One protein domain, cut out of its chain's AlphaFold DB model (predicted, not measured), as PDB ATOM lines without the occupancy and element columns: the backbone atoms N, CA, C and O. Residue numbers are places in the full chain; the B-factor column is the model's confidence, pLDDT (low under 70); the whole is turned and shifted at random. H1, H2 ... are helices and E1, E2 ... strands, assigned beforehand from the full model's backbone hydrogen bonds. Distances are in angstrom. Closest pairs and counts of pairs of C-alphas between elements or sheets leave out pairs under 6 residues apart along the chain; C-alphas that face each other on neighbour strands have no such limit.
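This is residues 3 to 149 of the 857 residues of an uncharacterized protein of Leptidea sinapis (UniProt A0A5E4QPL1). Three small antiparallel sheets make this domain: the sheet E4 E5 E6 in the middle has helix H2 packed along one face, while the sheet E7 E8 E9 E10 crosses its other face to form a sandwich, partly face to face. The sheet E1 E2 E3 makes a corner with the middle sheet where E3 leads into E4, and its E1 also comes near the last turns of H2; short H1 and low-confidence H3 lie far from the middle, towards opposite ends. The printed part has 147 residues, with three named helices and ten named strands in the order E1 E2 H1 E3 E4 E5 E6 H2 E7 E8 E9 E10 H3, and its class is mixed, helices and strands. It is compact, with a radius of gyration of the C-alphas of 16.8 A, and spans 53 by 42 by 24 A.

Begin at Leu 3, where the hairpin of E1, residues 3 to 7, and E2, residues 18 to 24, pairs N 4 with O 22 at 2.8 A. H1, residues 27 to 31, only grazes this sheet with its residues 27 to 30; its closest C-alphas to E2 are those of Arg 30 and Tyr 24, 6.8 A apart. Next look at E3, residues 38 to 43, antiparallel to E2 with N 19 and O 42 at 2.8 A. E4, residues 45 to 50, E5, residues 60 to 65, and E6, residues 69 to 73, form a meander, each strand the antiparallel neighbour of the one before. Find N 49 and O 62 at 2.9 A between E4 and E5, and N 63 and O 70 at 2.8 A between E5 and E6. E3 and E4 meet only through their link, and the closest C-alphas of E3 and E5 are those of Leu 42 and Cys 65, 6.5 A apart. H2, residues 77 to 91, is on the sheet E4 E5 E6 at a height over the sheet of 9.5 A, making two layers, a helix on one face of a sheet. It is over E4 and E5 and runs along the strands, at 17 degrees to E4 on the local plane. H2 is also on the sheet E1 E2 E3, with Phe 7 and Gln 90 the closest C-alphas to E1 at 7.3 A. A second meander follows: E7, residues 95 to 101, E8, residues 111 to 118, E9, residues 121 to 126, and E10, residues 131 to 134, in a strongly twisted sheet. N 115 and O 97 are 2.8 A apart, N 114 and O 125 are 2.8 A apart, and N 126 and O 131 are 2.9 A apart. This sheet and the sheet E4 E5 E6 form a sandwich, two sheets face to face, with strands at 70 degrees; the closest C-alphas of E4 and E8 are those of Leu 46 and Gln 118, 5.9 A apart. H3, residues 137 to 147, only grazes the sheet E7 E8 E9 E10 with its residues 137 to 144. O i to N i+4 pairs are within hydrogen-bond range in 10 of 11 cases in H2, 6 of 7 in H3 and 0 of 1 in H1, where 1 of 2 O i to N i+3 pairs is.

Find C-alpha 3 at (10.902, 22.167, 50.115), where E1 begins. E2 is 19.5 A long from first to last C-alpha. Go on to C-alpha 77 at (12.352, 27.027, 34.550); from there H2 runs 20.9 A to C-alpha 91. E8, the longest strand by residues, measures 22.2 A, and H3 runs 14.7 A to C-alpha 147 at (-2.268, 57.900, 52.738).

The C-alphas farthest apart are those of Lys 32 and Asn 103, at 54.6 A. The printed part has no cut, and no link is long. The mean pLDDT of the printed part is 79.5; look for values under 70 at residues 8 to 17, 103 to 109, 134 to 144, 146 to 147 and 149.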
ATOM      1  N   LEU A   3      11.319  20.910  49.512       78.12
ATOM      2  CA  LEU A   3      10.902  22.167  50.115       78.12
ATOM      3  C   LEU A   3       9.381  22.302  50.003       78.12
ATOM      4  O   LEU A   3       8.805  22.127  48.928       78.12
ATOM      5  N   VAL A   4       8.736  22.600  51.123       77.81
ATOM      6  CA  VAL A   4       7.294  22.811  51.236       77.81
ATOM      7  C   VAL A   4       7.060  24.244  51.685       77.81
ATOM      8  O   VAL A   4       7.710  24.721  52.612       77.81
ATOM      9  N   VAL A   5       6.111  24.909  51.032       75.56
ATOM     10  CA  VAL A   5       5.558  26.179  51.501       75.56
ATOM     11  C   VAL A   5       4.255  25.903  52.232       75.56
ATOM     12  O   VAL A   5       3.346  25.306  51.646       75.56
ATOM     13  N   CYS A   6       4.175  26.376  53.469       74.12
ATOM     14  CA  CYS A   6       2.928  26.632  54.171       74.12
ATOM     15  C   CYS A   6       2.698  28.151  54.207       74.12
ATOM     16  O   CYS A   6       3.651  28.927  54.307       74.12
ATOM     17  N   PHE A   7       1.441  28.563  54.096       72.00
ATOM     18  CA  PHE A   7       1.010  29.951  54.219       72.00
ATOM     19  C   PHE A   7       0.109  30.017  55.448       72.00
ATOM     20  O   PHE A   7      -0.871  29.274  55.519       72.00
ATOM     21  N   ASP A   8       0.465  30.845  56.428       62.38
ATOM     22  CA  ASP A   8      -0.268  30.901  57.692       62.38
ATOM     23  C   ASP A   8      -1.434  31.889  57.553       62.38
ATOM     24  O   ASP A   8      -1.293  33.095  57.758       62.38
ATOM     25  N   CYS A   9      -2.593  31.368  57.142       51.94
ATOM     26  CA  CYS A   9      -3.828  32.137  57.025       51.94
ATOM     27  C   CYS A   9      -4.310  32.591  58.411       51.94
ATOM     28  O   CYS A   9      -4.782  31.776  59.204       51.94
ATOM     29  N   ASN A  10      -4.267  33.896  58.689       51.56
ATOM     30  CA  ASN A  10      -4.998  34.457  59.823       51.56
ATOM     31  C   ASN A  10      -6.509  34.378  59.543       51.56
ATOM     32  O   ASN A  10      -6.977  34.817  58.493       51.56
ATOM     33  N   ASN A  11      -7.286  33.876  60.506       42.75
ATOM     34  CA  ASN A  11      -8.729  33.600  60.370       42.75
ATOM     35  C   ASN A  11      -9.634  34.838  60.147       42.75
ATOM     36  O   ASN A  11     -10.853  34.697  60.136       42.75
ATOM     37  N   HIS A  12      -9.068  36.037  59.984       40.56
ATOM     38  CA  HIS A  12      -9.803  37.292  59.782       40.56
ATOM     39  C   HIS A  12      -9.903  37.746  58.317       40.56
ATOM     40  O   HIS A  12     -10.547  38.752  58.042       40.56
ATOM     41  N   GLY A  13      -9.292  37.025  57.369       42.00
ATOM     42  CA  GLY A  13      -9.282  37.406  55.948       42.00
ATOM     43  C   GLY A  13      -8.257  38.489  55.588       42.00
ATOM     44  O   GLY A  13      -8.037  38.750  54.407       42.00
ATOM     45  N   ASP A  14      -7.587  39.071  56.586       45.66
ATOM     46  CA  ASP A  14      -6.447  39.962  56.391       45.66
ATOM     47  C   ASP A  14      -5.236  39.244  55.777       45.66
ATOM     48  O   ASP A  14      -5.005  38.046  55.964       45.66
ATOM     49  N   ILE A  15      -4.452  40.028  55.035       53.34
ATOM     50  CA  ILE A  15      -3.375  39.587  54.143       53.34
ATOM     51  C   ILE A  15      -2.374  38.657  54.845       53.34
ATOM     52  O   ILE A  15      -1.835  38.966  55.910       53.34
ATOM     53  N   ILE A  16      -2.045  37.543  54.183       58.75
ATOM     54  CA  ILE A  16      -1.010  36.615  54.642       58.75
ATOM     55  C   ILE A  16       0.356  37.309  54.569       58.75
ATOM     56  O   ILE A  16       0.964  37.437  53.508       58.75
ATOM     57  N   HIS A  17       0.858  37.737  55.726       64.38
ATOM     58  CA  HIS A  17       2.207  38.286  55.882       64.38
ATOM     59  C   HIS A  17       3.239  37.248  56.358       64.38
ATOM     60  O   HIS A  17       4.423  37.576  56.448       64.38
ATOM     61  N   CYS A  18       2.807  36.011  56.633       72.81
ATOM     62  CA  CYS A  18       3.630  34.922  57.160       72.81
ATOM     63  C   CYS A  18       3.772  33.775  56.145       72.81
ATOM     64  O   CYS A  18       2.797  33.152  55.725       72.81
ATOM     65  N   LEU A  19       5.019  33.496  55.771       83.00
ATOM     66  CA  LEU A  19       5.430  32.506  54.784       83.00
ATOM     67  C   LEU A  19       6.325  31.465  55.467       83.00
ATOM     68  O   LEU A  19       7.464  31.753  55.826       83.00
ATOM     69  N   HIS A  20       5.836  30.241  55.634       86.25
ATOM     70  CA  HIS A  20       6.515  29.222  56.427       86.25
ATOM     71  C   HIS A  20       7.163  28.147  55.536       86.25
ATOM     72  O   HIS A  20       6.507  27.230  55.031       86.25
ATOM     73  N   LEU A  21       8.486  28.222  55.376       88.19
ATOM     74  CA  LEU A  21       9.293  27.290  54.582       88.19
ATOM     75  C   LEU A  21       9.712  26.066  55.412       88.19
ATOM     76  O   LEU A  21      10.348  26.195  56.457       88.19
ATOM     77  N   GLN A  22       9.390  24.865  54.930       89.25
ATOM     78  CA  GLN A  22       9.723  23.586  55.569       89.25
ATOM     79  C   GLN A  22      10.584  22.727  54.642       89.25
ATOM     80  O   GLN A  22      10.154  22.358  53.549       89.25
ATOM     81  N   LEU A  23      11.792  22.372  55.080       89.62
ATOM     82  CA  LEU A  23      12.713  21.530  54.321       89.62
ATOM     83  C   LEU A  23      12.691  20.094  54.854       89.62
ATOM     84  O   LEU A  23      13.052  19.844  56.002       89.62
ATOM     85  N   TYR A  24      12.331  19.139  54.002       88.00
ATOM     86  CA  TYR A  24      12.364  17.701  54.282       88.00
ATOM     87  C   TYR A  24      13.564  17.030  53.600       88.00
ATOM     88  O   TYR A  24      14.061  17.516  52.574       88.00
ATOM     89  N   ARG A  25      14.036  15.893  54.137       86.25
ATOM     90  CA  ARG A  25      15.086  15.100  53.474       86.25
ATOM     91  C   ARG A  25      14.534  14.508  52.185       86.25
ATOM     92  O   ARG A  25      15.099  14.761  51.122       86.25
ATOM     93  N   ASP A  26      13.407  13.819  52.293       83.69
ATOM     94  CA  ASP A  26      12.764  13.091  51.211       83.69
ATOM     95  C   ASP A  26      11.255  13.397  51.190       83.69
ATOM     96  O   ASP A  26      10.655  13.649  52.238       83.69
ATOM     97  N   PRO A  27      10.584  13.364  50.022       80.69
ATOM     98  CA  PRO A  27       9.161  13.710  49.937       80.69
ATOM     99  C   PRO A  27       8.288  12.759  50.767       80.69
ATOM    100  O   PRO A  27       7.239  13.157  51.271       80.69
ATOM    101  N   LYS A  28       8.751  11.517  50.967       80.25
ATOM    102  CA  LYS A  28       8.109  10.485  51.795       80.25
ATOM    103  C   LYS A  28       8.022  10.875  53.278       80.25
ATOM    104  O   LYS A  28       7.089  10.428  53.946       80.25
ATOM    105  N   ASP A  29       8.921  11.725  53.776       78.19
ATOM    106  CA  ASP A  29       8.899  12.198  55.167       78.19
ATOM    107  C   ASP A  29       7.664  13.070  55.424       78.19
ATOM    108  O   ASP A  29       6.974  12.894  56.428       78.19
ATOM    109  N   ARG A  30       7.333  13.955  54.470       75.38
ATOM    110  CA  ARG A  30       6.174  14.858  54.545       75.38
ATOM    111  C   ARG A  30       4.869  14.085  54.745       75.38
ATOM    112  O   ARG A  30       4.105  14.403  55.651       75.38
ATOM    113  N   TYR A  31       4.634  13.046  53.941       74.31
ATOM    114  CA  TYR A  31       3.422  12.215  54.033       74.31
ATOM    115  C   TYR A  31       3.302  11.477  55.374       74.31
ATOM    116  O   TYR A  31       2.195  11.237  55.844       74.31
ATOM    117  N   LYS A  32       4.431  11.154  56.016       80.38
ATOM    118  CA  LYS A  32       4.473  10.502  57.334       80.38
ATOM    119  C   LYS A  32       4.424  11.482  58.515       80.38
ATOM    120  O   LYS A  32       4.558  11.037  59.651       80.38
ATOM    121  N   LYS A  33       4.278  12.794  58.271       73.12
ATOM    122  CA  LYS A  33       4.492  13.865  59.271       73.12
ATOM    123  C   LYS A  33       5.854  13.738  59.984       73.12
ATOM    124  O   LYS A  33       5.974  14.029  61.170       73.12
ATOM    125  N   GLY A  34       6.875  13.272  59.259       72.31
ATOM    126  CA  GLY A  34       8.246  13.163  59.757       72.31
ATOM    127  C   GLY A  34       8.848  14.530  60.085       72.31
ATOM    128  O   GLY A  34       8.357  15.563  59.628       72.31
ATOM    129  N   GLN A  35       9.920  14.539  60.879       74.94
ATOM    130  CA  GLN A  35      10.578  15.781  61.286       74.94
ATOM    131  C   GLN A  35      11.118  16.560  60.078       74.94
ATOM    132  O   GLN A  35      11.765  16.004  59.186       74.94
ATOM    133  N   THR A  36      10.878  17.870  60.074       85.00
ATOM    134  CA  THR A  36      11.534  18.806  59.161       85.00
ATOM    135  C   THR A  36      13.025  18.892  59.494       85.00
ATOM    136  O   THR A  36      13.418  18.947  60.656       85.00
ATOM    137  N   LYS A  37      13.881  18.912  58.467       85.12
ATOM    138  CA  LYS A  37      15.326  19.152  58.619       85.12
ATOM    139  C   LYS A  37      15.640  20.609  58.942       85.12
ATOM    140  O   LYS A  37      16.607  20.883  59.642       85.12
ATOM    141  N   ALA A  38      14.856  21.523  58.381       85.81
ATOM    142  CA  ALA A  38      14.898  22.945  58.681       85.81
ATOM    143  C   ALA A  38      13.487  23.528  58.551       85.81
ATOM    144  O   ALA A  38      12.662  23.028  57.779       85.81
ATOM    145  N   SER A  39      13.229  24.579  59.320       87.31
ATOM    146  CA  SER A  39      11.942  25.259  59.419       87.31
ATOM    147  C   SER A  39      12.222  26.753  59.524       87.31
ATOM    148  O   SER A  39      12.982  27.155  60.402       87.31
ATOM    149  N   LEU A  40      11.671  27.557  58.617       88.12
ATOM    150  CA  LEU A  40      11.940  28.991  58.536       88.12
ATOM    151  C   LEU A  40      10.638  29.757  58.296       88.12
ATOM    152  O   LEU A  40      10.101  29.766  57.188       88.12
ATOM    153  N   SER A  41      10.150  30.404  59.352       86.88
ATOM    154  CA  SER A  41       9.009  31.314  59.302       86.88
ATOM    155  C   SER A  41       9.485  32.691  58.850       86.88
ATOM    156  O   SER A  41      10.090  33.428  59.624       86.88
ATOM    157  N   LEU A  42       9.229  33.035  57.592       84.25
ATOM    158  CA  LEU A  42       9.477  34.365  57.053       84.25
ATOM    159  C   LEU A  42       8.264  35.256  57.332       84.25
ATOM    160  O   LEU A  42       7.176  35.012  56.811       84.25
ATOM    161  N   GLN A  43       8.451  36.292  58.140       82.38
ATOM    162  CA  GLN A  43       7.432  37.311  58.393       82.38
ATOM    163  C   GLN A  43       7.631  38.506  57.458       82.38
ATOM    164  O   GLN A  43       8.715  38.698  56.909       82.38
ATOM    165  N   GLN A  44       6.583  39.316  57.283       79.94
ATOM    166  CA  GLN A  44       6.638  40.583  56.548       79.94
ATOM    167  C   GLN A  44       7.260  40.425  55.148       79.94
ATOM    168  O   GLN A  44       8.177  41.155  54.772       79.94
ATOM    169  N   PHE A  45       6.741  39.482  54.353       85.12
ATOM    170  CA  PHE A  45       7.042  39.392  52.917       85.12
ATOM    171  C   PHE A  45       6.874  40.756  52.228       85.12
ATOM    172  O   PHE A  45       6.013  41.542  52.630       85.12
ATOM    173  N   LEU A  46       7.735  41.054  51.252       82.69
ATOM    174  CA  LEU A  46       7.815  42.336  50.531       82.69
ATOM    175  C   LEU A  46       7.790  42.167  49.005       82.69
ATOM    176  O   LEU A  46       7.498  43.115  48.274       82.69
ATOM    177  N   GLY A  47       8.129  40.974  48.514       87.38
ATOM    178  CA  GLY A  47       8.145  40.652  47.096       87.38
ATOM    179  C   GLY A  47       9.090  39.508  46.758       87.38
ATOM    180  O   GLY A  47       9.748  38.935  47.627       87.38
ATOM    181  N   PHE A  48       9.185  39.185  45.474       90.50
ATOM    182  CA  PHE A  48      10.209  38.272  44.971       90.50
ATOM    183  C   PHE A  48      10.894  38.818  43.721       90.50
ATOM    184  O   PHE A  48      10.323  39.606  42.969       90.50
ATOM    185  N   GLU A  49      12.123  38.369  43.492       90.75
ATOM    186  CA  GLU A  49      12.904  38.612  42.281       90.75
ATOM    187  C   GLU A  49      13.359  37.267  41.704       90.75
ATOM    188  O   GLU A  49      13.646  36.344  42.457       90.75
ATOM    189  N   SER A  50      13.417  37.126  40.380       91.06
ATOM    190  CA  SER A  50      13.708  35.851  39.709       91.06
ATOM    191  C   SER A  50      14.631  36.019  38.511       91.06
ATOM    192  O   SER A  50      14.594  37.064  37.860       91.06
ATOM    193  N   GLY A  51      15.353  34.959  38.147       85.31
ATOM    194  CA  GLY A  51      16.138  34.915  36.907       85.31
ATOM    195  C   GLY A  51      17.479  35.646  36.982       85.31
ATOM    196  O   GLY A  51      18.001  36.071  35.955       85.31
ATOM    197  N   PHE A  52      18.039  35.796  38.184       88.62
ATOM    198  CA  PHE A  52      19.455  36.117  38.362       88.62
ATOM    199  C   PHE A  52      20.276  34.822  38.444       88.62
ATOM    200  O   PHE A  52      19.778  33.779  38.871       88.62
ATOM    201  N   THR A  53      21.547  34.875  38.060       89.19
ATOM    202  CA  THR A  53      22.460  33.737  38.204       89.19
ATOM    203  C   THR A  53      23.106  33.721  39.589       89.19
ATOM    204  O   THR A  53      23.643  34.730  40.042       89.19
ATOM    205  N   LEU A  54      23.081  32.572  40.267       88.75
ATOM    206  CA  LEU A  54      23.792  32.344  41.529       88.75
ATOM    207  C   LEU A  54      24.394  30.938  41.524       88.75
ATOM    208  O   LEU A  54      23.717  29.985  41.163       88.75
ATOM    209  N   ASP A  55      25.669  30.808  41.894       87.56
ATOM    210  CA  ASP A  55      26.379  29.524  42.012       87.56
ATOM    211  C   ASP A  55      26.259  28.598  40.780       87.56
ATOM    212  O   ASP A  55      26.289  27.375  40.888       87.56
ATOM    213  N   LYS A  56      26.204  29.219  39.587       88.25
ATOM    214  CA  LYS A  56      25.977  28.642  38.239       88.25
ATOM    215  C   LYS A  56      24.525  28.275  37.898       88.25
ATOM    216  O   LYS A  56      24.246  28.027  36.729       88.25
ATOM    217  N   GLU A  57      23.599  28.330  38.849       90.00
ATOM    218  CA  GLU A  57      22.165  28.170  38.597       90.00
ATOM    219  C   GLU A  57      21.552  29.476  38.069       90.00
ATOM    220  O   GLU A  57      21.756  30.546  38.641       90.00
ATOM    221  N   SER A  58      20.778  29.401  36.982       89.69
ATOM    222  CA  SER A  58      20.033  30.538  36.401       89.69
ATOM    223  C   SER A  58      18.552  30.559  36.799       89.69
ATOM    224  O   SER A  58      17.911  31.609  36.815       89.69
ATOM    225  N   ASN A  59      18.006  29.398  37.157       93.25
ATOM    226  CA  ASN A  59      16.609  29.189  37.526       93.25
ATOM    227  C   ASN A  59      16.366  29.531  39.010       93.25
ATOM    228  O   ASN A  59      15.910  28.691  39.790       93.25
ATOM    229  N   THR A  60      16.707  30.753  39.426       93.25
ATOM    230  CA  THR A  60      16.632  31.182  40.831       93.25
ATOM    231  C   THR A  60      15.450  32.114  41.117       93.25
ATOM    232  O   THR A  60      14.972  32.844  40.241       93.25
ATOM    233  N   ILE A  61      15.003  32.110  42.375       92.38
ATOM    234  CA  ILE A  61      14.122  33.119  42.975       92.38
ATOM    235  C   ILE A  61      14.719  33.588  44.307       92.38
ATOM    236  O   ILE A  61      15.113  32.771  45.135       92.38
ATOM    237  N   ALA A  62      14.760  34.898  44.535       92.44
ATOM    238  CA  ALA A  62      14.929  35.505  45.846       92.44
ATOM    239  C   ALA A  62      13.549  35.885  46.382       92.44
ATOM    240  O   ALA A  62      12.855  36.715  45.798       92.44
ATOM    241  N   ILE A  63      13.164  35.290  47.504       90.62
ATOM    242  CA  ILE A  63      12.020  35.705  48.308       90.62
ATOM    243  C   ILE A  63      12.528  36.788  49.261       90.62
ATOM    244  O   ILE A  63      13.416  36.528  50.074       90.62
ATOM    245  N   ILE A  64      11.992  37.999  49.134       89.44
ATOM    246  CA  ILE A  64      12.409  39.175  49.895       89.44
ATOM    247  C   ILE A  64      11.391  39.385  51.016       89.44
ATOM    248  O   ILE A  64      10.225  39.709  50.771       89.44
ATOM    249  N   CYS A  65      11.844  39.203  52.251       86.81
ATOM    250  CA  CYS A  65      11.113  39.543  53.465       86.81
ATOM    251  C   CYS A  65      11.916  40.573  54.269       86.81
ATOM    252  O   CYS A  65      13.075  40.842  53.951       86.81
ATOM    253  N   GLN A  66      11.292  41.184  55.275       81.25
ATOM    254  CA  GLN A  66      11.867  42.343  55.964       81.25
ATOM    255  C   GLN A  66      13.208  42.028  56.658       81.25
ATOM    256  O   GLN A  66      14.184  42.752  56.455       81.25
ATOM    257  N   ASP A  67      13.286  40.912  57.390       81.31
ATOM    258  CA  ASP A  67      14.488  40.516  58.145       81.31
ATOM    259  C   ASP A  67      15.442  39.586  57.376       81.31
ATOM    260  O   ASP A  67      16.636  39.520  57.671       81.31
ATOM    261  N   VAL A  68      14.917  38.813  56.419       86.94
ATOM    262  CA  VAL A  68      15.632  37.711  55.755       86.94
ATOM    263  C   VAL A  68      15.267  37.654  54.274       86.94
ATOM    264  O   VAL A  68      14.096  37.706  53.905       86.94
ATOM    265  N   ILE A  69      16.278  37.463  53.427       89.31
ATOM    266  CA  ILE A  69      16.116  37.189  51.996       89.31
ATOM    267  C   ILE A  69      16.504  35.730  51.760       89.31
ATOM    268  O   ILE A  69      17.614  35.321  52.104       89.31
ATOM    269  N   VAL A  70      15.598  34.936  51.188       90.44
ATOM    270  CA  VAL A  70      15.824  33.506  50.926       90.44
ATOM    271  C   VAL A  70      15.935  33.273  49.430       90.44
ATOM    272  O   VAL A  70      14.972  33.483  48.696       90.44
ATOM    273  N   VAL A  71      17.098  32.796  48.985       92.56
ATOM    274  CA  VAL A  71      17.293  32.360  47.599       92.56
ATOM    275  C   VAL A  71      17.007  30.869  47.475       92.56
ATOM    276  O   VAL A  71      17.522  30.064  48.251       92.56
ATOM    277  N   LEU A  72      16.205  30.506  46.477       91.12
ATOM    278  CA  LEU A  72      15.926  29.133  46.073       91.12
ATOM    279  C   LEU A  72      16.358  28.960  44.612       91.12
ATOM    280  O   LEU A  72      16.023  29.794  43.771       91.12
ATOM    281  N   ALA A  73      17.069  27.876  44.310       93.06
ATOM    282  CA  ALA A  73      17.391  27.458  42.947       93.06
ATOM    283  C   ALA A  73      16.538  26.244  42.549       93.06
ATOM    284  O   ALA A  73      16.236  25.391  43.390       93.06
ATOM    285  N   PHE A  74      16.158  26.157  41.273       91.31
ATOM    286  CA  PHE A  74      15.352  25.062  40.731       91.31
ATOM    287  C   PHE A  74      16.014  24.406  39.521       91.31
ATOM    288  O   PHE A  74      16.503  25.075  38.626       91.31
ATOM    289  N   GLU A  75      15.906  23.083  39.431       91.00
ATOM    290  CA  GLU A  75      16.380  22.291  38.283       91.00
ATOM    291  C   GLU A  75      15.780  22.736  36.930       91.00
ATOM    292  O   GLU A  75      16.447  22.652  35.905       91.00
ATOM    293  N   SER A  76      14.534  23.238  36.906       91.44
ATOM    294  CA  SER A  76      13.873  23.682  35.671       91.44
ATOM    295  C   SER A  76      13.135  25.017  35.808       91.44
ATOM    296  O   SER A  76      12.571  25.349  36.857       91.44
ATOM    297  N   ARG A  77      13.081  25.755  34.691       92.06
ATOM    298  CA  ARG A  77      12.352  27.027  34.550       92.06
ATOM    299  C   ARG A  77      10.849  26.879  34.820       92.06
ATOM    300  O   ARG A  77      10.234  27.784  35.369       92.06
ATOM    301  N   GLU A  78      10.265  25.729  34.491       93.25
ATOM    302  CA  GLU A  78       8.859  25.409  34.779       93.25
ATOM    303  C   GLU A  78       8.577  25.379  36.284       93.25
ATOM    304  O   GLU A  78       7.591  25.953  36.745       93.25
ATOM    305  N   ARG A  79       9.466  24.756  37.075       91.38
ATOM    306  CA  ARG A  79       9.333  24.724  38.540       91.38
ATOM    307  C   ARG A  79       9.506  26.114  39.143       91.38
ATOM    308  O   ARG A  79       8.750  26.450  40.050       91.38
ATOM    309  N   LEU A  80      10.427  26.924  38.609       92.00
ATOM    310  CA  LEU A  80      10.573  28.337  38.975       92.00
ATOM    311  C   LEU A  80       9.268  29.116  38.728       92.00
ATOM    312  O   LEU A  80       8.746  29.724  39.660       92.00
ATOM    313  N   ILE A  81       8.700  29.043  37.519       92.31
ATOM    314  CA  ILE A  81       7.456  29.749  37.159       92.31
ATOM    315  C   ILE A  81       6.276  29.263  38.015       92.31
ATOM    316  O   ILE A  81       5.535  30.076  38.566       92.31
ATOM    317  N   SER A  82       6.134  27.947  38.205       91.06
ATOM    318  CA  SER A  82       5.118  27.358  39.086       91.06
ATOM    319  C   SER A  82       5.231  27.885  40.525       91.06
ATOM    320  O   SER A  82       4.221  28.213  41.153       91.06
ATOM    321  N   TRP A  83       6.457  28.051  41.033       89.94
ATOM    322  CA  TRP A  83       6.712  28.674  42.331       89.94
ATOM    323  C   TRP A  83       6.390  30.169  42.359       89.94
ATOM    324  O   TRP A  83       5.775  30.615  43.323       89.94
ATOM    325  N   GLN A  84       6.733  30.941  41.325       89.94
ATOM    326  CA  GLN A  84       6.381  32.365  41.239       89.94
ATOM    327  C   GLN A  84       4.864  32.575  41.278       89.94
ATOM    328  O   GLN A  84       4.375  33.384  42.066       89.94
ATOM    329  N   VAL A  85       4.114  31.803  40.485       89.25
ATOM    330  CA  VAL A  85       2.643  31.838  40.471       89.25
ATOM    331  C   VAL A  85       2.080  31.424  41.832       89.25
ATOM    332  O   VAL A  85       1.202  32.104  42.361       89.25
ATOM    333  N   LYS A  86       2.605  30.361  42.454       87.19
ATOM    334  CA  LYS A  86       2.171  29.909  43.786       87.19
ATOM    335  C   LYS A  86       2.480  30.899  44.917       87.19
ATOM    336  O   LYS A  86       1.680  31.025  45.835       87.19
ATOM    337  N   VAL A  87       3.619  31.589  44.884       85.19
ATOM    338  CA  VAL A  87       3.971  32.612  45.885       85.19
ATOM    339  C   VAL A  87       3.123  33.870  45.667       85.19
ATOM    340  O   VAL A  87       2.499  34.360  46.609       85.19
ATOM    341  N   GLY A  88       3.021  34.353  44.424       83.88
ATOM    342  CA  GLY A  88       2.269  35.565  44.081       83.88
ATOM    343  C   GLY A  88       0.750  35.447  44.260       83.88
ATOM    344  O   GLY A  88       0.106  36.426  44.617       83.88
ATOM    345  N   SER A  89       0.173  34.254  44.080       82.00
ATOM    346  CA  SER A  89      -1.266  34.001  44.306       82.00
ATOM    347  C   SER A  89      -1.667  33.859  45.779       82.00
ATOM    348  O   SER A  89      -2.857  33.851  46.079       82.00
ATOM    349  N   GLN A  90      -0.708  33.727  46.702       78.50
ATOM    350  CA  GLN A  90      -0.973  33.484  48.129       78.50
ATOM    351  C   GLN A  90      -0.511  34.645  49.022       78.50
ATOM    352  O   GLN A  90      -1.134  34.913  50.043       78.50
ATOM    353  N   LEU A  91       0.545  35.367  48.625       74.75
ATOM    354  CA  LEU A  91       1.047  36.564  49.323       74.75
ATOM    355  C   LEU A  91       0.729  37.878  48.581       74.75
ATOM    356  O   LEU A  91       1.041  38.963  49.072       74.75
ATOM    357  N   GLY A  92       0.131  37.794  47.390       74.50
ATOM    358  CA  GLY A  92      -0.039  38.918  46.472       74.50
ATOM    359  C   GLY A  92       1.202  39.185  45.611       74.50
ATOM    360  O   GLY A  92       2.328  38.793  45.930       74.50
ATOM    361  N   THR A  93       0.997  39.870  44.489       76.25
ATOM    362  CA  THR A  93       2.052  40.214  43.531       76.25
ATOM    363  C   THR A  93       2.699  41.557  43.879       76.25
ATOM    364  O   THR A  93       2.077  42.613  43.789       76.25
ATOM    365  N   SER A  94       3.983  41.543  44.248       82.69
ATOM    366  CA  SER A  94       4.768  42.778  44.355       82.69
ATOM    367  C   SER A  94       5.027  43.351  42.961       82.69
ATOM    368  O   SER A  94       5.612  42.659  42.123       82.69
ATOM    369  N   LYS A  95       4.669  44.615  42.712       85.88
ATOM    370  CA  LYS A  95       5.115  45.316  41.501       85.88
ATOM    371  C   LYS A  95       6.610  45.603  41.624       85.88
ATOM    372  O   LYS A  95       7.066  46.022  42.686       85.88
ATOM    373  N   GLN A  96       7.362  45.379  40.551       89.31
ATOM    374  CA  GLN A  96       8.811  45.555  40.536       89.31
ATOM    375  C   GLN A  96       9.212  46.555  39.448       89.31
ATOM    376  O   GLN A  96       8.806  46.412  38.298       89.31
ATOM    377  N   PHE A  97      10.033  47.540  39.809       89.50
ATOM    378  CA  PHE A  97      10.519  48.576  38.897       89.50
ATOM    379  C   PHE A  97      12.044  48.660  38.961       89.50
ATOM    380  O   PHE A  97      12.617  48.665  40.051       89.50
ATOM    381  N   LEU A  98      12.715  48.750  37.812       89.56
ATOM    382  CA  LEU A  98      14.140  49.078  37.762       89.56
ATOM    383  C   LEU A  98      14.299  50.592  37.959       89.56
ATOM    384  O   LEU A  98      13.661  51.373  37.257       89.56
ATOM    385  N   VAL A  99      15.120  51.011  38.922       89.38
ATOM    386  CA  VAL A  99      15.270  52.419  39.321       89.38
ATOM    387  C   VAL A  99      16.740  52.814  39.464       89.38
ATOM    388  O   VAL A  99      17.581  52.018  39.877       89.38
ATOM    389  N   MET A 100      17.048  54.073  39.149       86.56
ATOM    390  CA  MET A 100      18.378  54.660  39.335       86.56
ATOM    391  C   MET A 100      18.379  55.573  40.563       86.56
ATOM    392  O   MET A 100      17.781  56.649  40.553       86.56
ATOM    393  N   VAL A 101      19.073  55.163  41.626       84.88
ATOM    394  CA  VAL A 101      19.238  55.970  42.842       84.88
ATOM    395  C   VAL A 101      20.292  57.038  42.569       84.88
ATOM    396  O   VAL A 101      21.489  56.801  42.714       84.88
ATOM    397  N   ASN A 102      19.849  58.214  42.128       70.69
ATOM    398  CA  ASN A 102      20.741  59.239  41.577       70.69
ATOM    399  C   ASN A 102      21.330  60.217  42.620       70.69
ATOM    400  O   ASN A 102      22.015  61.168  42.257       70.69
ATOM    401  N   ASN A 103      21.056  60.029  43.918       61.22
ATOM    402  CA  ASN A 103      21.694  60.809  44.982       61.22
ATOM    403  C   ASN A 103      21.754  60.018  46.299       61.22
ATOM    404  O   ASN A 103      20.726  59.753  46.925       61.22
ATOM    405  N   ALA A 104      22.966  59.650  46.715       56.59
ATOM    406  CA  ALA A 104      23.209  58.912  47.947       56.59
ATOM    407  C   ALA A 104      23.026  59.812  49.181       56.59
ATOM    408  O   ALA A 104      23.891  60.623  49.525       56.59
ATOM    409  N   SER A 105      21.930  59.612  49.918       57.97
ATOM    410  CA  SER A 105      21.944  59.930  51.349       57.97
ATOM    411  C   SER A 105      22.977  59.024  52.041       57.97
ATOM    412  O   SER A 105      23.312  57.959  51.531       57.97
ATOM    413  N   LYS A 106      23.467  59.383  53.233       58.44
ATOM    414  CA  LYS A 106      24.505  58.590  53.929       58.44
ATOM    415  C   LYS A 106      24.096  57.146  54.303       58.44
ATOM    416  O   LYS A 106      24.946  56.426  54.816       58.44
ATOM    417  N   LYS A 107      22.834  56.744  54.079       62.53
ATOM    418  CA  LYS A 107      22.347  55.360  54.226       62.53
ATOM    419  C   LYS A 107      22.276  54.600  52.886       62.53
ATOM    420  O   LYS A 107      22.638  53.432  52.833       62.53
ATOM    421  N   LEU A 108      21.825  55.249  51.806       68.50
ATOM    422  CA  LEU A 108      21.517  54.608  50.519       68.50
ATOM    423  C   LEU A 108      22.675  54.739  49.523       68.50
ATOM    424  O   LEU A 108      23.083  55.853  49.199       68.50
ATOM    425  N   LEU A 109      23.154  53.621  48.967       67.94
ATOM    426  CA  LEU A 109      24.104  53.663  47.852       67.94
ATOM    427  C   LEU A 109      23.433  54.187  46.571       67.94
ATOM    428  O   LEU A 109      22.313  53.802  46.240       67.94
ATOM    429  N   ALA A 110      24.150  55.042  45.839       77.62
ATOM    430  CA  ALA A 110      23.753  55.476  44.505       77.62
ATOM    431  C   ALA A 110      24.099  54.407  43.455       77.62
ATOM    432  O   ALA A 110      25.156  53.778  43.537       77.62
ATOM    433  N   GLY A 111      23.226  54.225  42.463       83.81
ATOM    434  CA  GLY A 111      23.385  53.217  41.410       83.81
ATOM    435  C   GLY A 111      22.064  52.570  40.972       83.81
ATOM    436  O   GLY A 111      20.990  53.026  41.378       83.81
ATOM    437  N   PRO A 112      22.128  51.518  40.134       87.12
ATOM    438  CA  PRO A 112      20.961  50.733  39.751       87.12
ATOM    439  C   PRO A 112      20.448  49.895  40.927       87.12
ATOM    440  O   PRO A 112      21.209  49.241  41.649       87.12
ATOM    441  N   ALA A 113      19.133  49.896  41.098       89.38
ATOM    442  CA  ALA A 113      18.422  49.150  42.124       89.38
ATOM    443  C   ALA A 113      17.042  48.722  41.604       89.38
ATOM    444  O   ALA A 113      16.581  49.185  40.559       89.38
ATOM    445  N   ARG A 114      16.365  47.832  42.328       88.50
ATOM    446  CA  ARG A 114      15.007  47.378  42.023       88.50
ATOM    447  C   ARG A 114      14.085  47.786  43.166       88.50
ATOM    448  O   ARG A 114      14.336  47.492  44.331       88.50
ATOM    449  N   LEU A 115      13.036  48.521  42.825       88.31
ATOM    450  CA  LEU A 115      11.992  48.953  43.741       88.31
ATOM    451  C   LEU A 115      10.888  47.896  43.744       88.31
ATOM    452  O   LEU A 115      10.221  47.692  42.730       88.31
ATOM    453  N   HIS A 116      10.699  47.243  44.886       88.44
ATOM    454  CA  HIS A 116       9.587  46.339  45.154       88.44
ATOM    455  C   HIS A 116       8.485  47.109  45.880       88.44
ATOM    456  O   HIS A 116       8.733  47.705  46.926       88.44
ATOM    457  N   LEU A 117       7.276  47.089  45.326       85.12
ATOM    458  CA  LEU A 117       6.076  47.726  45.869       85.12
ATOM    459  C   LEU A 117       5.023  46.653  46.154       85.12
ATOM    460  O   LEU A 117       4.534  46.003  45.225       85.12
ATOM    461  N   GLN A 118       4.659  46.480  47.425       82.12
ATOM    462  CA  GLN A 118       3.614  45.551  47.853       82.12
ATOM    463  C   GLN A 118       2.644  46.251  48.811       82.12
ATOM    464  O   GLN A 118       2.954  46.542  49.971       82.12
ATOM    465  N   ASN A 119       1.427  46.476  48.320       75.62
ATOM    466  CA  ASN A 119       0.373  47.237  48.987       75.62
ATOM    467  C   ASN A 119       0.878  48.645  49.361       75.62
ATOM    468  O   ASN A 119       1.145  49.435  48.459       75.62
ATOM    469  N   ARG A 120       1.026  48.961  50.654       71.62
ATOM    470  CA  ARG A 120       1.549  50.255  51.137       71.62
ATOM    471  C   ARG A 120       3.043  50.251  51.483       71.62
ATOM    472  O   ARG A 120       3.626  51.314  51.666       71.62
ATOM    473  N   ARG A 121       3.678  49.075  51.551       75.38
ATOM    474  CA  ARG A 121       5.109  48.941  51.864       75.38
ATOM    475  C   ARG A 121       5.929  48.911  50.581       75.38
ATOM    476  O   ARG A 121       5.508  48.337  49.572       75.38
ATOM    477  N   PHE A 122       7.134  49.464  50.644       82.44
ATOM    478  CA  PHE A 122       8.108  49.341  49.567       82.44
ATOM    479  C   PHE A 122       9.495  48.998  50.103       82.44
ATOM    480  O   PHE A 122       9.832  49.315  51.239       82.44
ATOM    481  N   THR A 123      10.316  48.352  49.280       85.12
ATOM    482  CA  THR A 123      11.743  48.160  49.564       85.12
ATOM    483  C   THR A 123      12.587  48.303  48.315       85.12
ATOM    484  O   THR A 123      12.118  48.142  47.190       85.12
ATOM    485  N   LEU A 124      13.854  48.636  48.537       87.69
ATOM    486  CA  LEU A 124      14.841  48.841  47.496       87.69
ATOM    487  C   LEU A 124      15.913  47.751  47.600       87.69
ATOM    488  O   LEU A 124      16.646  47.705  48.589       87.69
ATOM    489  N   THR A 125      16.016  46.895  46.586       88.69
ATOM    490  CA  THR A 125      17.054  45.863  46.488       88.69
ATOM    491  C   THR A 125      18.133  46.234  45.473       88.69
ATOM    492  O   THR A 125      17.880  46.947  44.503       88.69
ATOM    493  N   SER A 126      19.363  45.761  45.674       88.81
ATOM    494  CA  SER A 126      20.417  45.801  44.652       88.81
ATOM    495  C   SER A 126      21.433  44.670  44.856       88.81
ATOM    496  O   SER A 126      21.473  44.031  45.911       88.81
ATOM    497  N   GLY A 127      22.254  44.426  43.833       85.88
ATOM    498  CA  GLY A 127      23.221  43.330  43.774       85.88
ATOM    499  C   GLY A 127      22.604  41.958  43.477       85.88
ATOM    500  O   GLY A 127      21.390  41.798  43.391       85.88
ATOM    501  N   ILE A 128      23.476  40.962  43.311       86.88
ATOM    502  CA  ILE A 128      23.123  39.549  43.131       86.88
ATOM    503  C   ILE A 128      23.925  38.732  44.169       86.88
ATOM    504  O   ILE A 128      25.145  38.904  44.238       86.88
ATOM    505  N   PRO A 129      23.288  37.877  44.998       85.31
ATOM    506  CA  PRO A 129      21.839  37.800  45.192       85.31
ATOM    507  C   PRO A 129      21.283  39.133  45.737       85.31
ATOM    508  O   PRO A 129      22.042  39.875  46.373       85.31
ATOM    509  N   PRO A 130      19.993  39.447  45.510       87.56
ATOM    510  CA  PRO A 130      19.395  40.716  45.921       87.56
ATOM    511  C   PRO A 130      19.590  41.009  47.410       87.56
ATOM    512  O   PRO A 130      19.356  40.147  48.258       87.56
ATOM    513  N   ARG A 131      20.000  42.239  47.736       86.69
ATOM    514  CA  ARG A 131      20.132  42.741  49.112       86.69
ATOM    515  C   ARG A 131      19.291  43.994  49.286       86.69
ATOM    516  O   ARG A 131      19.398  44.901  48.463       86.69
ATOM    517  N   VAL A 132      18.499  44.068  50.355       85.56
ATOM    518  CA  VAL A 132      17.820  45.311  50.761       85.56
ATOM    519  C   VAL A 132      18.894  46.347  51.111       85.56
ATOM    520  O   VAL A 132      19.766  46.074  51.934       85.56
ATOM    521  N   LEU A 133      18.869  47.503  50.441       75.69
ATOM    522  CA  LEU A 133      19.897  48.548  50.578       75.69
ATOM    523  C   LEU A 133      19.725  49.395  51.844       75.69
ATOM    524  O   LEU A 133      20.710  49.806  52.447       75.69
ATOM    525  N   ASP A 134      18.478  49.645  52.224       63.78
ATOM    526  CA  ASP A 134      18.041  50.202  53.505       63.78
ATOM    527  C   ASP A 134      16.571  49.787  53.676       63.78
ATOM    528  O   ASP A 134      15.870  49.630  52.670       63.78
ATOM    529  N   GLN A 135      16.086  49.599  54.906       59.38
ATOM    530  CA  GLN A 135      14.642  49.455  55.120       59.38
ATOM    531  C   GLN A 135      14.043  50.866  55.165       59.38
ATOM    532  O   GLN A 135      14.312  51.605  56.114       59.38
ATOM    533  N   PRO A 136      13.206  51.275  54.195       57.56
ATOM    534  CA  PRO A 136      12.609  52.595  54.203       57.56
ATOM    535  C   PRO A 136      11.377  52.582  55.119       57.56
ATOM    536  O   PRO A 136      10.290  52.930  54.672       57.56
ATOM    537  N   GLN A 137      11.520  52.161  56.382       57.69
ATOM    538  CA  GLN A 137      10.447  52.263  57.381       57.69
ATOM    539  C   GLN A 137      10.072  53.734  57.561       57.69
ATOM    540  O   GLN A 137       8.932  54.082  57.289       57.69
ATOM    541  N   ASP A 138      11.066  54.612  57.767       56.94
ATOM    542  CA  ASP A 138      10.931  56.081  57.768       56.94
ATOM    543  C   ASP A 138      10.060  56.636  56.609       56.94
ATOM    544  O   ASP A 138       9.431  57.682  56.750       56.94
ATOM    545  N   ILE A 139      10.046  55.968  55.443       61.47
ATOM    546  CA  ILE A 139       9.345  56.416  54.226       61.47
ATOM    547  C   ILE A 139       8.065  55.606  53.953       61.47
ATOM    548  O   ILE A 139       7.140  56.133  53.350       61.47
ATOM    549  N   SER A 140       7.981  54.353  54.405       65.69
ATOM    550  CA  SER A 140       6.750  53.552  54.388       65.69
ATOM    551  C   SER A 140       5.770  54.120  55.408       65.69
ATOM    552  O   SER A 140       4.633  54.400  55.057       65.69
ATOM    553  N   ASP A 141       6.250  54.441  56.611       66.25
ATOM    554  CA  ASP A 141       5.507  55.152  57.650       66.25
ATOM    555  C   ASP A 141       5.086  56.548  57.163       66.25
ATOM    556  O   ASP A 141       3.961  56.971  57.418       66.25
ATOM    557  N   ALA A 142       5.939  57.257  56.410       63.78
ATOM    558  CA  ALA A 142       5.565  58.530  55.784       63.78
ATOM    559  C   ALA A 142       4.543  58.359  54.643       63.78
ATOM    560  O   ALA A 142       3.706  59.237  54.440       63.78
ATOM    561  N   PHE A 143       4.579  57.243  53.905       65.75
ATOM    562  CA  PHE A 143       3.600  56.924  52.864       65.75
ATOM    563  C   PHE A 143       2.253  56.515  53.471       65.75
ATOM    564  O   PHE A 143       1.214  56.949  52.982       65.75
ATOM    565  N   ASP A 144       2.253  55.766  54.574       69.56
ATOM    566  CA  ASP A 144       1.064  55.459  55.369       69.56
ATOM    567  C   ASP A 144       0.489  56.723  56.030       69.56
ATOM    568  O   ASP A 144      -0.712  56.960  55.935       69.56
ATOM    569  N   GLN A 145       1.321  57.599  56.609       70.12
ATOM    570  CA  GLN A 145       0.884  58.901  57.132       70.12
ATOM    571  C   GLN A 145       0.281  59.783  56.029       70.12
ATOM    572  O   GLN A 145      -0.798  60.341  56.225       70.12
ATOM    573  N   ALA A 146       0.904  59.854  54.848       68.25
ATOM    574  CA  ALA A 146       0.360  60.578  53.698       68.25
ATOM    575  C   ALA A 146      -0.948  59.956  53.171       68.25
ATOM    576  O   ALA A 146      -1.889  60.685  52.866       68.25
ATOM    577  N   ALA A 147      -1.051  58.622  53.122       66.62
ATOM    578  CA  ALA A 147      -2.268  57.900  52.738       66.62
ATOM    579  C   ALA A 147      -3.400  58.023  53.779       66.62
ATOM    580  O   ALA A 147      -4.568  57.847  53.437       66.62
ATOM    581  N   LEU A 148      -3.066  58.344  55.032       75.69
ATOM    582  CA  LEU A 148      -3.996  58.721  56.101       75.69
ATOM    583  C   LEU A 148      -4.281  60.240  56.141       75.69
ATOM    584  O   LEU A 148      -4.953  60.706  57.055       75.69
ATOM    585  N   GLY A 149      -3.767  61.024  55.184       63.31
ATOM    586  CA  GLY A 149      -3.949  62.481  55.105       63.31
ATOM    587  C   GLY A 149      -3.078  63.304  56.065       63.31
ATOM    588  O   GLY A 149      -3.064  64.532  55.982       63.31
TER     589      GLY A 149